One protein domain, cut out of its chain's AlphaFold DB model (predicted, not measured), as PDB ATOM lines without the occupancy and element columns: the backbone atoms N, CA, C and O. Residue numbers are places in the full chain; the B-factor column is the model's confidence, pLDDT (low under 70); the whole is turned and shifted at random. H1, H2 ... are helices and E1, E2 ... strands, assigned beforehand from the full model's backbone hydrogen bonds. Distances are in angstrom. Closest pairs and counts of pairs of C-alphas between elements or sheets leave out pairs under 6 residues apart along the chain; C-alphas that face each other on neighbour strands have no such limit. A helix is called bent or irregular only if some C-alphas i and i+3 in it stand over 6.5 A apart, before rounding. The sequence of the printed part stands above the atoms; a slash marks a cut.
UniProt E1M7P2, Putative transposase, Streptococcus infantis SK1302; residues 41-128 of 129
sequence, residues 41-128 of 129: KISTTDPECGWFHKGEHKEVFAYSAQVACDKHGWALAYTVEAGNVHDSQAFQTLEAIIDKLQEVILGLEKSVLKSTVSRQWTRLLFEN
ATOM      1  N   LYS A  41      23.369  32.077  55.443       75.31
ATOM      2  CA  LYS A  41      23.877  33.232  56.178       75.31
ATOM      3  C   LYS A  41      22.689  33.936  56.843       75.31
ATOM      4  O   LYS A  41      21.806  34.429  56.145       75.31
ATOM      5  N   ILE A  42      22.647  33.926  58.173       79.75
ATOM      6  CA  ILE A  42      21.604  34.564  58.990       79.75
ATOM      7  C   ILE A  42      22.232  35.783  59.669       79.75
ATOM      8  O   ILE A  42      23.383  35.724  60.106       79.75
ATOM      9  N   SER A  43      21.505  36.896  59.723       81.31
ATOM     10  CA  SER A  43      21.966  38.101  60.415       81.31
ATOM     11  C   SER A  43      21.944  37.893  61.927       81.31
ATOM     12  O   SER A  43      21.020  37.301  62.479       81.31
ATOM     13  N   THR A  44      22.966  38.405  62.612       84.88
ATOM     14  CA  THR A  44      23.046  38.372  64.079       84.88
ATOM     15  C   THR A  44      22.107  39.391  64.732       84.88
ATOM     16  O   THR A  44      21.677  39.180  65.860       84.88
ATOM     17  N   THR A  45      21.793  40.490  64.039       85.88
ATOM     18  CA  THR A  45      20.970  41.587  64.577       85.88
ATOM     19  C   THR A  45      19.478  41.355  64.358       85.88
ATOM     20  O   THR A  45      18.670  41.746  65.191       85.88
ATOM     21  N   ASP A  46      19.118  40.728  63.240       85.69
ATOM     22  CA  ASP A  46      17.731  40.471  62.861       85.69
ATOM     23  C   ASP A  46      17.646  39.135  62.108       85.69
ATOM     24  O   ASP A  46      17.947  39.083  60.920       85.69
ATOM     25  N   PRO A  47      17.287  38.030  62.773       86.69
ATOM     26  CA  PRO A  47      17.252  36.714  62.139       86.69
ATOM     27  C   PRO A  47      16.196  36.558  61.033       86.69
ATOM     28  O   PRO A  47      16.295  35.607  60.256       86.69
ATOM     29  N   GLU A  48      15.201  37.448  60.961       85.44
ATOM     30  CA  GLU A  48      14.098  37.371  59.993       85.44
ATOM     31  C   GLU A  48      14.462  37.994  58.640       85.44
ATOM     32  O   GLU A  48      13.846  37.684  57.619       85.44
ATOM     33  N   CYS A  49      15.511  38.818  58.593       86.56
ATOM     34  CA  CYS A  49      15.965  39.418  57.347       86.56
ATOM     35  C   CYS A  49      16.692  38.407  56.441       86.56
ATOM     36  O   CYS A  49      17.441  37.522  56.871       86.56
ATOM     37  N   GLY A  50      16.492  38.562  55.137       87.62
ATOM     38  CA  GLY A  50      17.043  37.660  54.135       87.62
ATOM     39  C   GLY A  50      18.372  38.153  53.583       87.62
ATOM     40  O   GLY A  50      18.531  39.335  53.283       87.62
ATOM     41  N   TRP A  51      19.320  37.236  53.398       87.56
ATOM     42  CA  TRP A  51      20.581  37.521  52.713       87.56
ATOM     43  C   TRP A  51      20.379  37.674  51.198       87.56
ATOM     44  O   TRP A  51      20.162  36.691  50.488       87.56
ATOM     45  N   PHE A  52      20.463  38.906  50.701       85.44
ATOM     46  CA  PHE A  52      20.163  39.277  49.323       85.44
ATOM     47  C   PHE A  52      21.401  39.790  48.578       85.44
ATOM     48  O   PHE A  52      22.161  40.616  49.087       85.44
ATOM     49  N   HIS A  53      21.571  39.345  47.333       84.00
ATOM     50  CA  HIS A  53      22.628  39.821  46.443       84.00
ATOM     51  C   HIS A  53      22.045  40.879  45.505       84.00
ATOM     52  O   HIS A  53      21.262  40.582  44.602       84.00
ATOM     53  N   LYS A  54      22.416  42.139  45.724       79.00
ATOM     54  CA  LYS A  54      22.040  43.267  44.875       79.00
ATOM     55  C   LYS A  54      23.061  43.416  43.747       79.00
ATOM     56  O   LYS A  54      24.067  44.117  43.887       79.00
ATOM     57  N   GLY A  55      22.767  42.780  42.616       76.31
ATOM     58  CA  GLY A  55      23.695  42.702  41.488       76.31
ATOM     59  C   GLY A  55      24.938  41.885  41.844       76.31
ATOM     60  O   GLY A  55      24.896  41.038  42.730       76.31
ATOM     61  N   GLU A  56      26.052  42.147  41.169       75.38
ATOM     62  CA  GLU A  56      27.267  41.325  41.297       75.38
ATOM     63  C   GLU A  56      28.181  41.744  42.468       75.38
ATOM     64  O   GLU A  56      29.085  41.011  42.852       75.38
ATOM     65  N   HIS A  57      27.958  42.926  43.057       70.25
ATOM     66  CA  HIS A  57      28.944  43.560  43.948       70.25
ATOM     67  C   HIS A  57      28.458  43.879  45.362       70.25
ATOM     68  O   HIS A  57      29.241  44.388  46.164       70.25
ATOM     69  N   LYS A  58      27.178  43.664  45.687       80.69
ATOM     70  CA  LYS A  58      26.648  44.035  47.004       80.69
ATOM     71  C   LYS A  58      25.808  42.922  47.587       80.69
ATOM     72  O   LYS A  58      24.783  42.555  47.029       80.69
ATOM     73  N   GLU A  59      26.217  42.461  48.754       85.88
ATOM     74  CA  GLU A  59      25.451  41.535  49.572       85.88
ATOM     75  C   GLU A  59      24.888  42.319  50.755       85.88
ATOM     76  O   GLU A  59      25.617  43.034  51.446       85.88
ATOM     77  N   VAL A  60      23.579  42.250  50.947       87.38
ATOM     78  CA  VAL A  60      22.870  42.995  51.984       87.38
ATOM     79  C   VAL A  60      21.848  42.098  52.657       87.38
ATOM     80  O   VAL A  60      21.264  41.216  52.035       87.38
ATOM     81  N   PHE A  61      21.602  42.355  53.932       89.69
ATOM     82  CA  PHE A  61      20.425  41.836  54.608       89.69
ATOM     83  C   PHE A  61      19.237  42.748  54.303       89.69
ATOM     84  O   PHE A  61      19.337  43.964  54.479       89.69
ATOM     85  N   ALA A  62      18.146  42.182  53.797       90.94
ATOM     86  CA  ALA A  62      17.008  42.951  53.312       90.94
ATOM     87  C   ALA A  62      15.671  42.259  53.588       90.94
ATOM     88  O   ALA A  62      15.609  41.057  53.859       90.94
ATOM     89  N   TYR A  63      14.611  43.048  53.450       91.56
ATOM     90  CA  TYR A  63      13.237  42.591  53.301       91.56
ATOM     91  C   TYR A  63      12.768  42.899  51.881       91.56
ATOM     92  O   TYR A  63      13.148  43.927  51.313       91.56
ATOM     93  N   SER A  64      11.953  42.012  51.322       89.31
ATOM     94  CA  SER A  64      11.216  42.259  50.087       89.31
ATOM     95  C   SER A  64       9.768  42.565  50.440       89.31
ATOM     96  O   SER A  64       9.150  41.844  51.223       89.31
ATOM     97  N   ALA A  65       9.235  43.648  49.878       91.56
ATOM     98  CA  ALA A  65       7.828  43.992  50.000       91.56
ATOM     99  C   ALA A  65       7.153  43.756  48.654       91.56
ATOM    100  O   ALA A  65       7.543  44.345  47.645       91.56
ATOM    101  N   GLN A  66       6.127  42.917  48.652       90.88
ATOM    102  CA  GLN A  66       5.289  42.702  47.485       90.88
ATOM    103  C   GLN A  66       3.991  43.458  47.680       90.88
ATOM    104  O   GLN A  66       3.374  43.374  48.739       90.88
ATOM    105  N   VAL A  67       3.590  44.221  46.670       91.94
ATOM    106  CA  VAL A  67       2.453  45.134  46.773       91.94
ATOM    107  C   VAL A  67       1.494  44.859  45.629       91.94
ATOM    108  O   VAL A  67       1.877  44.881  44.460       91.94
ATOM    109  N   ALA A  68       0.240  44.611  45.980       90.88
ATOM    110  CA  ALA A  68      -0.859  44.518  45.041       90.88
ATOM    111  C   ALA A  68      -1.435  45.915  44.822       90.88
ATOM    112  O   ALA A  68      -1.852  46.566  45.784       90.88
ATOM    113  N   CYS A  69      -1.479  46.360  43.569       92.12
ATOM    114  CA  CYS A  69      -2.007  47.669  43.208       92.12
ATOM    115  C   CYS A  69      -3.222  47.551  42.289       92.12
ATOM    116  O   CYS A  69      -3.319  46.627  41.481       92.12
ATOM    117  N   ASP A  70      -4.129  48.519  42.378       88.69
ATOM    118  CA  ASP A  70      -5.194  48.684  41.396       88.69
ATOM    119  C   ASP A  70      -4.661  49.277  40.073       88.69
ATOM    120  O   ASP A  70      -3.504  49.691  39.950       88.69
ATOM    121  N   LYS A  71      -5.532  49.367  39.061       90.81
ATOM    122  CA  LYS A  71      -5.195  49.930  37.739       90.81
ATOM    123  C   LYS A  71      -4.755  51.404  37.764       90.81
ATOM    124  O   LYS A  71      -4.250  51.904  36.763       90.81
ATOM    125  N   HIS A  72      -5.002  52.109  38.864       92.88
ATOM    126  CA  HIS A  72      -4.646  53.507  39.077       92.88
ATOM    127  C   HIS A  72      -3.410  53.661  39.981       92.88
ATOM    128  O   HIS A  72      -3.000  54.789  40.249       92.88
ATOM    129  N   GLY A  73      -2.799  52.554  40.414       89.56
ATOM    130  CA  GLY A  73      -1.605  52.535  41.254       89.56
ATOM    131  C   GLY A  73      -1.876  52.625  42.758       89.56
ATOM    132  O   GLY A  73      -0.936  52.844  43.519       89.56
ATOM    133  N   TRP A  74      -3.120  52.461  43.214       91.50
ATOM    134  CA  TRP A  74      -3.446  52.425  44.641       91.50
ATOM    135  C   TRP A  74      -3.062  51.080  45.237       91.50
ATOM    136  O   TRP A  74      -3.478  50.042  44.731       91.50
ATOM    137  N   ALA A  75      -2.314  51.100  46.340       91.31
ATOM    138  CA  ALA A  75      -1.979  49.890  47.077       91.31
ATOM    139  C   ALA A  75      -3.234  49.315  47.755       91.31
ATOM    140  O   ALA A  75      -3.873  49.981  48.568       91.31
ATOM    141  N   LEU A  76      -3.572  48.073  47.418       90.19
ATOM    142  CA  LEU A  76      -4.711  47.335  47.967       90.19
ATOM    143  C   LEU A  76      -4.283  46.373  49.078       90.19
ATOM    144  O   LEU A  76      -4.990  46.213  50.069       90.19
ATOM    145  N   ALA A  77      -3.126  45.737  48.909       91.50
ATOM    146  CA  ALA A  77      -2.559  44.799  49.866       91.50
ATOM    147  C   ALA A  77      -1.038  44.765  49.727       91.50
ATOM    148  O   ALA A  77      -0.494  45.098  48.673       91.50
ATOM    149  N   TYR A  78      -0.356  44.338  50.784       93.31
ATOM    150  CA  TYR A  78       1.072  44.070  50.731       93.31
ATOM    151  C   TYR A  78       1.445  42.896  51.633       93.31
ATOM    152  O   TYR A  78       0.772  42.620  52.627       93.31
ATOM    153  N   THR A  79       2.543  42.237  51.292       92.50
ATOM    154  CA  THR A  79       3.222  41.245  52.126       92.50
ATOM    155  C   THR A  79       4.685  41.633  52.262       92.50
ATOM    156  O   THR A  79       5.257  42.285  51.384       92.50
ATOM    157  N   VAL A  80       5.284  41.274  53.395       92.44
ATOM    158  CA  VAL A  80       6.708  41.486  53.655       92.44
ATOM    159  C   VAL A  80       7.325  40.134  53.930       92.44
ATOM    160  O   VAL A  80       6.861  39.403  54.799       92.44
ATOM    161  N   GLU A  81       8.364  39.820  53.177       89.88
ATOM    162  CA  GLU A  81       9.073  38.552  53.243       89.88
ATOM    163  C   GLU A  81      10.574  38.824  53.332       89.88
ATOM    164  O   GLU A  81      11.065  39.909  52.992       89.88
ATOM    165  N   ALA A  82      11.332  37.844  53.815       90.75
ATOM    166  CA  ALA A  82      12.780  37.968  53.898       90.75
ATOM    167  C   ALA A  82      13.371  38.195  52.493       90.75
ATOM    168  O   ALA A  82      12.968  37.560  51.526       90.75
ATOM    169  N   GLY A  83      14.364  39.074  52.347       86.50
ATOM    170  CA  GLY A  83      14.906  39.464  51.037       86.50
ATOM    171  C   GLY A  83      15.568  38.339  50.230       86.50
ATOM    172  O   GLY A  83      15.874  38.529  49.062       86.50
ATOM    173  N   ASN A  84      15.799  37.167  50.823       86.50
ATOM    174  CA  ASN A  84      16.292  35.967  50.139       86.50
ATOM    175  C   ASN A  84      15.168  35.046  49.640       86.50
ATOM    176  O   ASN A  84      15.448  34.011  49.029       86.50
ATOM    177  N   VAL A  85      13.916  35.389  49.929       84.44
ATOM    178  CA  VAL A  85      12.730  34.720  49.411       84.44
ATOM    179  C   VAL A  85      12.531  35.221  47.985       84.44
ATOM    180  O   VAL A  85      12.378  36.415  47.746       84.44
ATOM    181  N   HIS A  86      12.611  34.305  47.018       82.19
ATOM    182  CA  HIS A  86      12.362  34.632  45.613       82.19
ATOM    183  C   HIS A  86      10.898  35.069  45.428       82.19
ATOM    184  O   HIS A  86      10.060  34.719  46.247       82.19
ATOM    185  N   ASP A  87      10.556  35.814  44.378       77.19
ATOM    186  CA  ASP A  87       9.205  36.385  44.263       77.19
ATOM    187  C   ASP A  87       8.100  35.336  44.051       77.19
ATOM    188  O   ASP A  87       6.995  35.508  44.558       77.19
ATOM    189  N   SER A  88       8.407  34.221  43.375       77.94
ATOM    190  CA  SER A  88       7.446  33.146  43.052       77.94
ATOM    191  C   SER A  88       6.761  32.515  44.277       77.94
ATOM    192  O   SER A  88       5.542  32.495  44.367       77.94
ATOM    193  N   GLN A  89       7.531  32.003  45.230       78.19
ATOM    194  CA  GLN A  89       7.760  32.709  46.474       78.19
ATOM    195  C   GLN A  89       6.600  33.259  47.288       78.19
ATOM    196  O   GLN A  89       5.525  32.703  47.505       78.19
ATOM    197  N   ALA A  90       6.948  34.440  47.751       82.56
ATOM    198  CA  ALA A  90       6.153  35.370  48.493       82.56
ATOM    199  C   ALA A  90       4.811  35.705  47.806       82.56
ATOM    200  O   ALA A  90       3.844  36.021  48.504       82.56
ATOM    201  N   PHE A  91       4.706  35.561  46.472       83.06
ATOM    202  CA  PHE A  91       3.506  35.948  45.724       83.06
ATOM    203  C   PHE A  91       2.254  35.181  46.159       83.06
ATOM    204  O   PHE A  91       1.181  35.772  46.227       83.06
ATOM    205  N   GLN A  92       2.380  33.903  46.526       84.69
ATOM    206  CA  GLN A  92       1.240  33.082  46.958       84.69
ATOM    207  C   GLN A  92       0.534  33.659  48.188       84.69
ATOM    208  O   GLN A  92      -0.693  33.641  48.290       84.69
ATOM    209  N   THR A  93       1.312  34.189  49.133       86.44
ATOM    210  CA  THR A  93       0.769  34.817  50.336       86.44
ATOM    211  C   THR A  93      -0.010  36.077  49.971       86.44
ATOM    212  O   THR A  93      -1.098  36.306  50.502       86.44
ATOM    213  N   LEU A  94       0.521  36.883  49.045       89.19
ATOM    214  CA  LEU A  94      -0.144  38.090  48.563       89.19
ATOM    215  C   LEU A  94      -1.427  37.752  47.791       89.19
ATOM    216  O   LEU A  94      -2.461  38.366  48.043       89.19
ATOM    217  N   GLU A  95      -1.385  36.751  46.911       88.12
ATOM    218  CA  GLU A  95      -2.534  36.257  46.143       88.12
ATOM    219  C   GLU A  95      -3.679  35.825  47.068       88.12
ATOM    220  O   GLU A  95      -4.794  36.323  46.940       88.12
ATOM    221  N   ALA A  96      -3.389  35.032  48.104       89.88
ATOM    222  CA  ALA A  96      -4.395  34.614  49.080       89.88
ATOM    223  C   ALA A  96      -5.032  35.790  49.853       89.88
ATOM    224  O   ALA A  96      -6.179  35.700  50.300       89.88
ATOM    225  N   ILE A  97      -4.300  36.892  50.055       89.69
ATOM    226  CA  ILE A  97      -4.846  38.116  50.661       89.69
ATOM    227  C   ILE A  97      -5.762  38.838  49.668       89.69
ATOM    228  O   ILE A  97      -6.844  39.281  50.059       89.69
ATOM    229  N   ILE A  98      -5.353  38.940  48.401       90.50
ATOM    230  CA  ILE A  98      -6.162  39.549  47.338       90.50
ATOM    231  C   ILE A  98      -7.462  38.765  47.140       90.50
ATOM    232  O   ILE A  98      -8.523  39.382  47.082       90.50
ATOM    233  N   ASP A  99      -7.413  37.432  47.115       90.00
ATOM    234  CA  ASP A  99      -8.600  36.583  46.957       90.00
ATOM    235  C   ASP A  99      -9.614  36.823  48.078       90.00
ATOM    236  O   ASP A  99     -10.798  37.054  47.825       90.00
ATOM    237  N   LYS A 100      -9.147  36.876  49.331       89.69
ATOM    238  CA  LYS A 100      -9.998  37.221  50.482       89.69
ATOM    239  C   LYS A 100     -10.580  38.626  50.365       89.69
ATOM    240  O   LYS A 100     -11.745  38.842  50.693       89.69
ATOM    241  N   LEU A 101      -9.782  39.592  49.913       86.94
ATOM    242  CA  LEU A 101     -10.254  40.956  49.685       86.94
ATOM    243  C   LEU A 101     -11.351  40.975  48.610       86.94
ATOM    244  O   LEU A 101     -12.373  41.639  48.786       86.94
ATOM    245  N   GLN A 102     -11.183  40.205  47.538       84.81
ATOM    246  CA  GLN A 102     -12.165  40.063  46.471       84.81
ATOM    247  C   GLN A 102     -13.461  39.405  46.968       84.81
ATOM    248  O   GLN A 102     -14.546  39.895  46.650       84.81
ATOM    249  N   GLU A 103     -13.380  38.359  47.794       86.62
ATOM    250  CA  GLU A 103     -14.553  37.744  48.435       86.62
ATOM    251  C   GLU A 103     -15.331  38.748  49.294       86.62
ATOM    252  O   GLU A 103     -16.559  38.825  49.203       86.62
ATOM    253  N   VAL A 104     -14.628  39.557  50.093       84.50
ATOM    254  CA  VAL A 104     -15.246  40.603  50.920       84.50
ATOM    255  C   VAL A 104     -15.928  41.650  50.043       84.50
ATOM    256  O   VAL A 104     -17.080  41.991  50.301       84.50
ATOM    257  N   ILE A 105     -15.273  42.128  48.982       80.88
ATOM    258  CA  ILE A 105     -15.849  43.118  48.056       80.88
ATOM    259  C   ILE A 105     -17.117  42.570  47.381       80.88
ATOM    260  O   ILE A 105     -18.156  43.235  47.386       80.88
ATOM    261  N   LEU A 106     -17.079  41.336  46.870       77.12
ATOM    262  CA  LEU A 106     -18.236  40.678  46.246       77.12
ATOM    263  C   LEU A 106     -19.368  40.397  47.254       77.12
ATOM    264  O   LEU A 106     -20.553  40.472  46.914       77.12
ATOM    265  N   GLY A 107     -19.024  40.089  48.507       72.81
ATOM    266  CA  GLY A 107     -19.977  39.911  49.606       72.81
ATOM    267  C   GLY A 107     -20.632  41.222  50.055       72.81
ATOM    268  O   GLY A 107     -21.825  41.251  50.390       72.81
ATOM    269  N   LEU A 108     -19.881  42.325  50.004       69.31
ATOM    270  CA  LEU A 108     -20.382  43.669  50.268       69.31
ATOM    271  C   LEU A 108     -21.342  44.122  49.169       69.31
ATOM    272  O   LEU A 108     -22.404  44.634  49.508       69.31
ATOM    273  N   GLU A 109     -21.063  43.872  47.885       62.34
ATOM    274  CA  GLU A 109     -21.959  44.284  46.794       62.34
ATOM    275  C   GLU A 109     -23.404  43.822  47.027       62.34
ATOM    276  O   GLU A 109     -24.320  44.637  46.998       62.34
ATOM    277  N   LYS A 110     -23.668  42.561  47.377       57.78
ATOM    278  CA  LYS A 110     -25.062  42.090  47.517       57.78
ATOM    279  C   LYS A 110     -25.824  42.680  48.706       57.78
ATOM    280  O   LYS A 110     -27.043  42.820  48.615       57.78
ATOM    281  N   SER A 111     -25.162  42.976  49.820       61.88
ATOM    282  CA  SER A 111     -25.812  43.456  51.052       61.88
ATOM    283  C   SER A 111     -25.799  44.984  51.146       61.88
ATOM    284  O   SER A 111     -26.817  45.597  51.478       61.88
ATOM    285  N   VAL A 112     -24.686  45.609  50.759       64.00
ATOM    286  CA  VAL A 112     -24.501  47.059  50.716       64.00
ATOM    287  C   VAL A 112     -25.264  47.669  49.547       64.00
ATOM    288  O   VAL A 112     -25.955  48.656  49.792       64.00
ATOM    289  N   LEU A 113     -25.271  47.087  48.333       59.00
ATOM    290  CA  LEU A 113     -26.132  47.597  47.247       59.00
ATOM    291  C   LEU A 113     -27.603  47.474  47.638       59.00
ATOM    292  O   LEU A 113     -28.339  48.445  47.511       59.00
ATOM    293  N   LYS A 114     -28.036  46.331  48.191       60.66
ATOM    294  CA  LYS A 114     -29.429  46.166  48.641       60.66
ATOM    295  C   LYS A 114     -29.809  47.171  49.724       60.66
ATOM    296  O   LYS A 114     -30.878  47.763  49.627       60.66
ATOM    297  N   SER A 115     -28.959  47.396  50.729       64.19
ATOM    298  CA  SER A 115     -29.269  48.356  51.795       64.19
ATOM    299  C   SER A 115     -29.193  49.807  51.315       64.19
ATOM    300  O   SER A 115     -30.019  50.613  51.722       64.19
ATOM    301  N   THR A 116     -28.265  50.141  50.414       61.53
ATOM    302  CA  THR A 116     -28.092  51.502  49.882       61.53
ATOM    303  C   THR A 116     -29.226  51.861  48.932       61.53
ATOM    304  O   THR A 116     -29.832  52.920  49.083       61.53
ATOM    305  N   VAL A 117     -29.585  50.950  48.023       59.03
ATOM    306  CA  VAL A 117     -30.764  51.088  47.162       59.03
ATOM    307  C   VAL A 117     -32.013  51.164  48.043       59.03
ATOM    308  O   VAL A 117     -32.737  52.148  47.983       59.03
ATOM    309  N   SER A 118     -32.230  50.226  48.968       57.00
ATOM    310  CA  SER A 118     -33.403  50.265  49.855       57.00
ATOM    311  C   SER A 118     -33.503  51.561  50.679       57.00
ATOM    312  O   SER A 118     -34.598  52.115  50.786       57.00
ATOM    313  N   ARG A 119     -32.381  52.101  51.182       57.00
ATOM    314  CA  ARG A 119     -32.306  53.394  51.896       57.00
ATOM    315  C   ARG A 119     -32.622  54.597  51.004       57.00
ATOM    316  O   ARG A 119     -33.287  55.519  51.463       57.00
ATOM    317  N   GLN A 120     -32.174  54.610  49.748       56.53
ATOM    318  CA  GLN A 120     -32.501  55.695  48.814       56.53
ATOM    319  C   GLN A 120     -33.986  55.695  48.430       56.53
ATOM    320  O   GLN A 120     -34.612  56.752  48.413       56.53
ATOM    321  N   TRP A 121     -34.571  54.518  48.193       46.81
ATOM    322  CA  TRP A 121     -35.993  54.389  47.862       46.81
ATOM    323  C   TRP A 121     -36.906  54.713  49.052       46.81
ATOM    324  O   TRP A 121     -37.921  55.376  48.871       46.81
ATOM    325  N   THR A 122     -36.541  54.322  50.279       54.03
ATOM    326  CA  THR A 122     -37.290  54.737  51.482       54.03
ATOM    327  C   THR A 122     -37.200  56.242  51.709       54.03
ATOM    328  O   THR A 122     -38.220  56.872  51.959       54.03
ATOM    329  N   ARG A 123     -36.024  56.853  51.545       46.84
ATOM    330  CA  ARG A 123     -35.864  58.306  51.691       46.84
ATOM    331  C   ARG A 123     -36.738  59.107  50.713       46.84
ATOM    332  O   ARG A 123     -37.423  60.027  51.137       46.84
ATOM    333  N   LEU A 124     -36.804  58.694  49.444       53.78
ATOM    334  CA  LEU A 124     -37.668  59.314  48.425       53.78
ATOM    335  C   LEU A 124     -39.175  59.159  48.697       53.78
ATOM    336  O   LEU A 124     -39.960  60.003  48.263       53.78
ATOM    337  N   LEU A 125     -39.583  58.095  49.396       52.84
ATOM    338  CA  LEU A 125     -40.980  57.848  49.768       52.84
ATOM    339  C   LEU A 125     -41.417  58.633  51.016       52.84
ATOM    340  O   LEU A 125     -42.602  58.913  51.155       52.84
ATOM    341  N   PHE A 126     -40.486  59.000  51.905       51.53
ATOM    342  CA  PHE A 126     -40.785  59.736  53.142       51.53
ATOM    343  C   PHE A 126     -40.520  61.249  53.062       51.53
ATOM    344  O   PHE A 126     -41.039  61.981  53.896       51.53
ATOM    345  N   GLU A 127     -39.754  61.735  52.080       52.22
ATOM    346  CA  GLU A 127     -39.493  63.176  51.883       52.22
ATOM    347  C   GLU A 127     -40.511  63.868  50.939       52.22
ATOM    348  O   GLU A 127     -40.424  65.075  50.740       52.22
ATOM    349  N   ASN A 128     -41.489  63.137  50.379       50.19
ATOM    350  CA  ASN A 128     -42.506  63.647  49.436       50.19
ATOM    351  C   ASN A 128     -43.949  63.678  49.996       50.19
ATOM    352  O   ASN A 128     -44.900  63.649  49.214       50.19
TER     353      ASN A 128
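Overview. This is residues 41 to 128 of the 129 residues of the protein "Putative transposase" of Streptococcus infantis SK1302 (UniProt E1M7P2). A small antiparallel sheet, E1, E2, E3 in order, has residues 87 to 101 of the long helix H1 packed on one face, making two layers; residues 102 to 128 stick out as an arm. The printed 88 residues hold three named strands, then one named helix, a mixed class. The whole is extended, radius of gyration of the C-alphas 22.1 A, spanning 74 by 24 by 21 A.

Along the chain. Find C-alpha 50 at (17.043, 37.660, 54.135), where E1, residues 50 to 54, begins its 11.9 A. E2, residues 58 to 69, runs 29.1 A and bends by 78 degrees at residue 61. E3, residues 75 to 82, runs 20.2 A. H1, residues 87 to 126, runs 55.9 A to C-alpha 126 at (-40.785, 59.736, 53.142), with a kink of 29 degrees near residue 109; it is only just irregular, C-alphas 89 and 92 being 6.55 A apart.

Arrangement. The strands form a meander, each the antiparallel neighbour of the one before. In hairpin E1 and E2, see N 52 and O 60, 2.8 A; in hairpin E2 and E3, N 66 and O 79, 2.9 A. H1 is over E2 and E3, its height over the sheet 4.6 A; its closest C-alphas with E3 are Thr 79 and Leu 94, 5.8 A. In H1, 31 of 36 O i to N i+4 pairs are within hydrogen-bond range.

Size, cuts and confidence. The printed part has no cut, and its links are tight. The C-alphas farthest apart, His 57 and Asn 128, are 74.4 A apart. Residues 108 to 128 have pLDDT under 70.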